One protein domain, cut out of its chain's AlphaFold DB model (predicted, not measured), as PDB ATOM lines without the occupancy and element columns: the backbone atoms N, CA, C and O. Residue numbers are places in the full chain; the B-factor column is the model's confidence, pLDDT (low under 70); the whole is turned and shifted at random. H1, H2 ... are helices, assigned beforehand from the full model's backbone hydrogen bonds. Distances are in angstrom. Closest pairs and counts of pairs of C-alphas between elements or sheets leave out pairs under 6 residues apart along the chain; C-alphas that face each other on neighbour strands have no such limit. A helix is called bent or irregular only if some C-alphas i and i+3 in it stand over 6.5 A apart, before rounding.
ATOM      1  N   ARG A 197      56.491  18.388 -45.065       90.12
ATOM      2  CA  ARG A 197      56.266  17.926 -46.449       90.12
ATOM      3  C   ARG A 197      54.782  17.678 -46.743       90.12
ATOM      4  O   ARG A 197      53.944  17.665 -45.845       90.12
ATOM      5  N   PHE A 198      54.446  17.473 -48.017       88.81
ATOM      6  CA  PHE A 198      53.079  17.138 -48.427       88.81
ATOM      7  C   PHE A 198      52.588  15.870 -47.703       88.81
ATOM      8  O   PHE A 198      53.285  14.858 -47.703       88.81
ATOM      9  N   GLY A 199      51.402  15.935 -47.088       89.75
ATOM     10  CA  GLY A 199      50.811  14.830 -46.319       89.75
ATOM     11  C   GLY A 199      50.832  14.995 -44.792       89.75
ATOM     12  O   GLY A 199      50.245  14.168 -44.099       89.75
ATOM     13  N   VAL A 200      51.447  16.052 -44.249       94.00
ATOM     14  CA  VAL A 200      51.333  16.374 -42.812       94.00
ATOM     15  C   VAL A 200      49.944  16.886 -42.429       94.00
ATOM     16  O   VAL A 200      49.222  17.447 -43.256       94.00
ATOM     17  N   SER A 201      49.575  16.734 -41.152       95.88
ATOM     18  CA  SER A 201      48.298  17.248 -40.652       95.88
ATOM     19  C   SER A 201      48.238  18.776 -40.741       95.88
ATOM     20  O   SER A 201      49.209  19.486 -40.456       95.88
ATOM     21  N   ALA A 202      47.066  19.292 -41.115       93.31
ATOM     22  CA  ALA A 202      46.847  20.729 -41.246       93.31
ATOM     23  C   ALA A 202      47.081  21.475 -39.921       93.31
ATOM     24  O   ALA A 202      47.603  22.586 -39.932       93.31
ATOM     25  N   ASP A 203      46.741  20.865 -38.782       94.62
ATOM     26  CA  ASP A 203      46.908  21.486 -37.463       94.62
ATOM     27  C   ASP A 203      48.377  21.586 -37.046       94.62
ATOM     28  O   ASP A 203      48.805  22.625 -36.542       94.62
ATOM     29  N   TYR A 204      49.184  20.554 -37.325       93.38
ATOM     30  CA  TYR A 204      50.631  20.623 -37.115       93.38
ATOM     31  C   TYR A 204      51.254  21.723 -37.978       93.38
ATOM     32  O   TYR A 204      51.994  22.565 -37.468       93.38
ATOM     33  N   LEU A 205      50.895  21.773 -39.266       92.69
ATOM     34  CA  LEU A 205      51.425  22.774 -40.188       92.69
ATOM     35  C   LEU A 205      51.037  24.204 -39.781       92.69
ATOM     36  O   LEU A 205      51.882  25.093 -39.826       92.69
ATOM     37  N   LYS A 206      49.794  24.428 -39.327       92.62
ATOM     38  CA  LYS A 206      49.350  25.728 -38.794       92.62
ATOM     39  C   LYS A 206      50.167  26.155 -37.575       92.62
ATOM     40  O   LYS A 206      50.589  27.306 -37.514       92.62
ATOM     41  N   ASN A 207      50.422  25.245 -36.633       93.88
ATOM     42  CA  ASN A 207      51.224  25.550 -35.446       93.88
ATOM     43  C   ASN A 207      52.658  25.942 -35.816       93.88
ATOM     44  O   ASN A 207      53.153  26.971 -35.357       93.88
ATOM     45  N   VAL A 208      53.301  25.160 -36.691       93.25
ATOM     46  CA  VAL A 208      54.652  25.463 -37.183       93.25
ATOM     47  C   VAL A 208      54.672  26.805 -37.919       93.25
ATOM     48  O   VAL A 208      55.546  27.631 -37.662       93.25
ATOM     49  N   PHE A 209      53.683  27.063 -38.780       91.31
ATOM     50  CA  PHE A 209      53.549  28.325 -39.503       91.31
ATOM     51  C   PHE A 209      53.457  29.525 -38.553       91.31
ATOM     52  O   PHE A 209      54.240  30.460 -38.684       91.31
ATOM     53  N   VAL A 210      52.563  29.486 -37.557       92.19
ATOM     54  CA  VAL A 210      52.392  30.587 -36.592       92.19
ATOM     55  C   VAL A 210      53.672  30.829 -35.786       92.19
ATOM     56  O   VAL A 210      54.078  31.980 -35.629       92.19
ATOM     57  N   GLN A 211      54.341  29.772 -35.318       92.56
ATOM     58  CA  GLN A 211      55.586  29.900 -34.552       92.56
ATOM     59  C   GLN A 211      56.727  30.490 -35.391       92.56
ATOM     60  O   GLN A 211      57.396  31.424 -34.948       92.56
ATOM     61  N   LEU A 212      56.932  29.988 -36.615       91.50
ATOM     62  CA  LEU A 212      57.969  30.500 -37.516       91.50
ATOM     63  C   LEU A 212      57.678  31.939 -37.940       91.50
ATOM     64  O   LEU A 212      58.582  32.773 -37.911       91.50
ATOM     65  N   CYS A 213      56.425  32.261 -38.269       88.69
ATOM     66  CA  CYS A 213      56.014  33.634 -38.544       88.69
ATOM     67  C   CYS A 213      56.294  34.544 -37.347       88.69
ATOM     68  O   CYS A 213      56.897  35.596 -37.534       88.69
ATOM     69  N   GLY A 214      55.939  34.133 -36.127       87.56
ATOM     70  CA  GLY A 214      56.236  34.895 -34.913       87.56
ATOM     71  C   GLY A 214      57.731  35.185 -34.750       87.56
ATOM     72  O   GLY A 214      58.117  36.330 -34.517       87.56
ATOM     73  N   MET A 215      58.586  34.178 -34.959       89.31
ATOM     74  CA  MET A 215      60.044  34.350 -34.911       89.31
ATOM     75  C   MET A 215      60.567  35.300 -35.998       89.31
ATOM     76  O   MET A 215      61.417  36.144 -35.717       89.31
ATOM     77  N   LEU A 216      60.053  35.210 -37.227       87.88
ATOM     78  CA  LEU A 216      60.445  36.111 -38.315       87.88
ATOM     79  C   LEU A 216      59.993  37.552 -38.054       87.88
ATOM     80  O   LEU A 216      60.747  38.487 -38.319       87.88
ATOM     81  N   VAL A 217      58.796  37.753 -37.500       86.12
ATOM     82  CA  VAL A 217      58.332  39.093 -37.123       86.12
ATOM     83  C   VAL A 217      59.230  39.675 -36.031       86.12
ATOM     84  O   VAL A 217      59.642  40.821 -36.162       86.12
ATOM     85  N   LEU A 218      59.628  38.898 -35.018       85.38
ATOM     86  CA  LEU A 218      60.596  39.362 -34.012       85.38
ATOM     87  C   LEU A 218      61.934  39.778 -34.639       85.38
ATOM     88  O   LEU A 218      62.504  40.795 -34.251       85.38
ATOM     89  N   ALA A 219      62.425  39.007 -35.613       85.12
ATOM     90  CA  ALA A 219      63.711  39.263 -36.252       85.12
ATOM     91  C   ALA A 219      63.706  40.510 -37.153       85.12
ATOM     92  O   ALA A 219      64.675  41.267 -37.154       85.12
ATOM     93  N   TYR A 220      62.635  40.730 -37.921       84.25
ATOM     94  CA  TYR A 220      62.591  41.775 -38.953       84.25
ATOM     95  C   TYR A 220      61.732  42.990 -38.583       84.25
ATOM     96  O   TYR A 220      61.901  44.054 -39.176       84.25
ATOM     97  N   LYS A 221      60.809  42.849 -37.626       80.69
ATOM     98  CA  LYS A 221      59.851  43.882 -37.205       80.69
ATOM     99  C   LYS A 221      59.574  43.836 -35.688       80.69
ATOM    100  O   LYS A 221      58.428  43.665 -35.271       80.69
ATOM    101  N   PRO A 222      60.596  44.019 -34.833       69.69
ATOM    102  CA  PRO A 222      60.446  43.875 -33.382       69.69
ATOM    103  C   PRO A 222      59.412  44.839 -32.772       69.69
ATOM    104  O   PRO A 222      58.760  44.502 -31.785       69.69
ATOM    105  N   ASN A 223      59.211  46.010 -33.383       71.00
ATOM    106  CA  ASN A 223      58.275  47.027 -32.900       71.00
ATOM    107  C   ASN A 223      56.808  46.759 -33.300       71.00
ATOM    108  O   ASN A 223      55.907  47.241 -32.617       71.00
ATOM    109  N   ASP A 224      56.556  45.958 -34.345       69.19
ATOM    110  CA  ASP A 224      55.196  45.671 -34.845       69.19
ATOM    111  C   ASP A 224      54.422  44.706 -33.927       69.19
ATOM    112  O   ASP A 224      53.191  44.653 -33.937       69.19
ATOM    113  N   ILE A 225      55.135  43.913 -33.121       63.12
ATOM    114  CA  ILE A 225      54.517  42.998 -32.149       63.12
ATOM    115  C   ILE A 225      53.948  43.788 -30.974       63.12
ATOM    116  O   ILE A 225      52.837  43.520 -30.525       63.12
ATOM    117  N   LEU A 226      54.694  44.790 -30.505       62.53
ATOM    118  CA  LEU A 226      54.272  45.646 -29.402       62.53
ATOM    119  C   LEU A 226      53.129  46.581 -29.812       62.53
ATOM    120  O   LEU A 226      52.264  46.857 -28.989       62.53
ATOM    121  N   SER A 227      53.076  47.021 -31.074       62.91
ATOM    122  CA  SER A 227      51.984  47.874 -31.566       62.91
ATOM    123  C   SER A 227      50.644  47.147 -31.706       62.91
ATOM    124  O   SER A 227      49.604  47.797 -31.691       62.91
ATOM    125  N   ASN A 228      50.659  45.817 -31.845       59.38
ATOM    126  CA  ASN A 228      49.459  44.986 -32.000       59.38
ATOM    127  C   ASN A 228      49.070  44.231 -30.719       59.38
ATOM    128  O   ASN A 228      48.105  43.462 -30.734       59.38
ATOM    129  N   MET A 229      49.802  44.419 -29.616       56.62
ATOM    130  CA  MET A 229      49.384  43.883 -28.324       56.62
ATOM    131  C   MET A 229      48.120  44.625 -27.873       56.62
ATOM    132  O   MET A 229      48.136  45.857 -27.817       56.62
ATOM    133  N   PRO A 230      47.018  43.917 -27.558       54.44
ATOM    134  CA  PRO A 230      45.860  44.570 -26.974       54.44
ATOM    135  C   PRO A 230      46.306  45.263 -25.685       54.44
ATOM    136  O   PRO A 230      47.084  44.694 -24.917       54.44
ATOM    137  N   TYR A 231      45.829  46.488 -25.454       61.38
ATOM    138  CA  TYR A 231      45.972  47.132 -24.154       61.38
ATOM    139  C   TYR A 231      45.225  46.268 -23.136       61.38
ATOM    140  O   TYR A 231      44.002  46.326 -23.013       61.38
ATOM    141  N   ILE A 232      45.964  45.388 -22.471       59.22
ATOM    142  CA  ILE A 232      45.502  44.705 -21.278       59.22
ATOM    143  C   ILE A 232      45.582  45.791 -20.213       59.22
ATOM    144  O   ILE A 232      46.655  46.365 -20.019       59.22
ATOM    145  N   GLY A 233      44.435  46.138 -19.625       59.66
ATOM    146  CA  GLY A 233      44.338  47.135 -18.561       59.66
ATOM    147  C   GLY A 233      45.348  46.901 -17.437       59.66
ATOM    148  O   GLY A 233      46.066  45.897 -17.403       59.66
ATOM    149  N   SER A 234      45.430  47.844 -16.504       71.69
ATOM    150  CA  SER A 234      46.351  47.705 -15.380       71.69
ATOM    151  C   SER A 234      46.046  46.422 -14.589       71.69
ATOM    152  O   SER A 234      44.949  45.861 -14.640       71.69
ATOM    153  N   ILE A 235      47.018  45.942 -13.811       72.94
ATOM    154  CA  ILE A 235      46.777  44.808 -12.905       72.94
ATOM    155  C   ILE A 235      45.629  45.116 -11.923       72.94
ATOM    156  O   ILE A 235      44.943  44.212 -11.456       72.94
ATOM    157  N   GLU A 236      45.397  46.401 -11.643       76.25
ATOM    158  CA  GLU A 236      44.316  46.900 -10.797       76.25
ATOM    159  C   GLU A 236      42.955  46.709 -11.482       76.25
ATOM    160  O   GLU A 236      42.030  46.228 -10.829       76.25
ATOM    161  N   ASP A 237      42.862  46.938 -12.798       74.81
ATOM    162  CA  ASP A 237      41.655  46.668 -13.597       74.81
ATOM    163  C   ASP A 237      41.267  45.174 -13.553       74.81
ATOM    164  O   ASP A 237      40.084  44.822 -13.514       74.81
ATOM    165  N   TYR A 238      42.259  44.275 -13.509       75.12
ATOM    166  CA  TYR A 238      42.026  42.835 -13.343       75.12
ATOM    167  C   TYR A 238      41.463  42.497 -11.954       75.12
ATOM    168  O   TYR A 238      40.495  41.740 -11.849       75.12
ATOM    169  N   TYR A 239      42.037  43.062 -10.886       77.75
ATOM    170  CA  TYR A 239      41.550  42.827  -9.524       77.75
ATOM    171  C   TYR A 239      40.148  43.399  -9.304       77.75
ATOM    172  O   TYR A 239      39.339  42.776  -8.612       77.75
ATOM    173  N   ASP A 240      39.827  44.538  -9.917       76.25
ATOM    174  CA  ASP A 240      38.486  45.115  -9.860       76.25
ATOM    175  C   ASP A 240      37.462  44.248 -10.601       76.25
ATOM    176  O   ASP A 240      36.392  43.959 -10.058       76.25
ATOM    177  N   TRP A 241      37.809  43.730 -11.786       76.19
ATOM    178  CA  TRP A 241      36.978  42.757 -12.500       76.19
ATOM    179  C   TRP A 241      36.762  41.471 -11.688       76.19
ATOM    180  O   TRP A 241      35.636  40.974 -11.581       76.19
ATOM    181  N   GLU A 242      37.813  40.934 -11.066       76.69
ATOM    182  CA  GLU A 242      37.724  39.708 -10.267       76.69
ATOM    183  C   GLU A 242      36.852  39.912  -9.016       76.69
ATOM    184  O   GLU A 242      36.036  39.052  -8.664       76.69
ATOM    185  N   ASN A 243      36.973  41.073  -8.369       78.50
ATOM    186  CA  ASN A 243      36.155  41.455  -7.223       78.50
ATOM    187  C   ASN A 243      34.688  41.672  -7.609       78.50
ATOM    188  O   ASN A 243      33.798  41.249  -6.872       78.50
ATOM    189  N   GLN A 244      34.415  42.280  -8.765       77.38
ATOM    190  CA  GLN A 244      33.055  42.418  -9.291       77.38
ATOM    191  C   GLN A 244      32.436  41.054  -9.610       77.38
ATOM    192  O   GLN A 244      31.298  40.797  -9.221       77.38
ATOM    193  N   ARG A 245      33.198  40.132 -10.216       78.81
ATOM    194  CA  ARG A 245      32.738  38.764 -10.497       78.81
ATOM    195  C   ARG A 245      32.387  37.994  -9.222       78.81
ATOM    196  O   ARG A 245      31.384  37.293  -9.194       78.81
ATOM    197  N   LYS A 246      33.184  38.138  -8.158       77.31
ATOM    198  CA  LYS A 246      32.916  37.512  -6.846       77.31
ATOM    199  C   LYS A 246      31.703  38.101  -6.122       77.31
ATOM    200  O   LYS A 246      31.172  37.435  -5.250       77.31
ATOM    201  N   ARG A 247      31.276  39.323  -6.458       75.56
ATOM    202  CA  ARG A 247      30.056  39.950  -5.915       75.56
ATOM    203  C   ARG A 247      28.779  39.533  -6.654       75.56
ATOM    204  O   ARG A 247      27.693  39.812  -6.161       75.56
ATOM    205  N   MET A 248      28.908  38.934  -7.839       68.88
ATOM    206  CA  MET A 248      27.786  38.485  -8.675       68.88
ATOM    207  C   MET A 248      27.464  36.987  -8.529       68.88
ATOM    208  O   MET A 248      26.469  36.539  -9.095       68.88
ATOM    209  N   ASN A 249      28.274  36.239  -7.772       53.06
ATOM    210  CA  ASN A 249      28.009  34.864  -7.327       53.06
ATOM    211  C   ASN A 249      27.727  34.852  -5.825       53.06
ATOM    212  O   ASN A 249      26.984  33.948  -5.387       53.06
TER     213      ASN A 249
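What this domain is: This is residues 197 to 249 of the 249 residues of an uncharacterized protein of Plasmodium falciparum Tanzania (2000708) (UniProt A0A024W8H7). The chain makes a wide, open, flat U of three helices, with the long helix H1 as one arm, H3 as the other, and the short helix H2 at the corner by the end of H1. The stretch 228 to 234 runs from H2 across to H3, and the space between the two arms is empty. The printed part has 53 residues, with three named helices in the order H1, H2, H3, no named strand, and the class all helix. It is extended, with a radius of gyration of the C-alphas of 18.7 A and spans of 53 by 30 by 10 A.

How they stand to each other: H1, residues 202 to 220, and H2, residues 222 to 227, only just touch, with 3 pairs of C-alphas within 8 A, and they touch only at the corner by their tight link. H1 does so with residues 217 to 218 alone; the closest C-alphas are those of Leu 218 and Ile 225, 7.3 A apart. Their lines are about perpendicular, at 73 degrees. H3, residues 235 to 247, touches no helix, and is apart from H1 and from H2. Each O i to N i+4 pair is within hydrogen-bond range in H1 and H3, and 1 of 2 in H2.

Where its parts are: H1 begins at C-alpha 202 (46.847, 20.729, -41.246) and is 26.4 A long. H2 begins at C-alpha 222 (60.446, 43.875, -33.382); it is neither bent nor irregular, but only just: C-alphas 222 and 225 are 6.1 A apart. H3 is 18.8 A long and ends at C-alpha 247 (30.056, 39.950, -5.915).

The domain as a whole: The two C-alphas farthest apart, those of Phe 198 and Arg 247, are 53.5 A apart. Residues 226 to 249, of which 235 to 247 belong to H3, stand free. The printed part has no cut, and the link from H2 to H3 is short. Mean pLDDT of the printed part is 79.1, and residues 222, 224 to 233 and 248 to 249 are under 70.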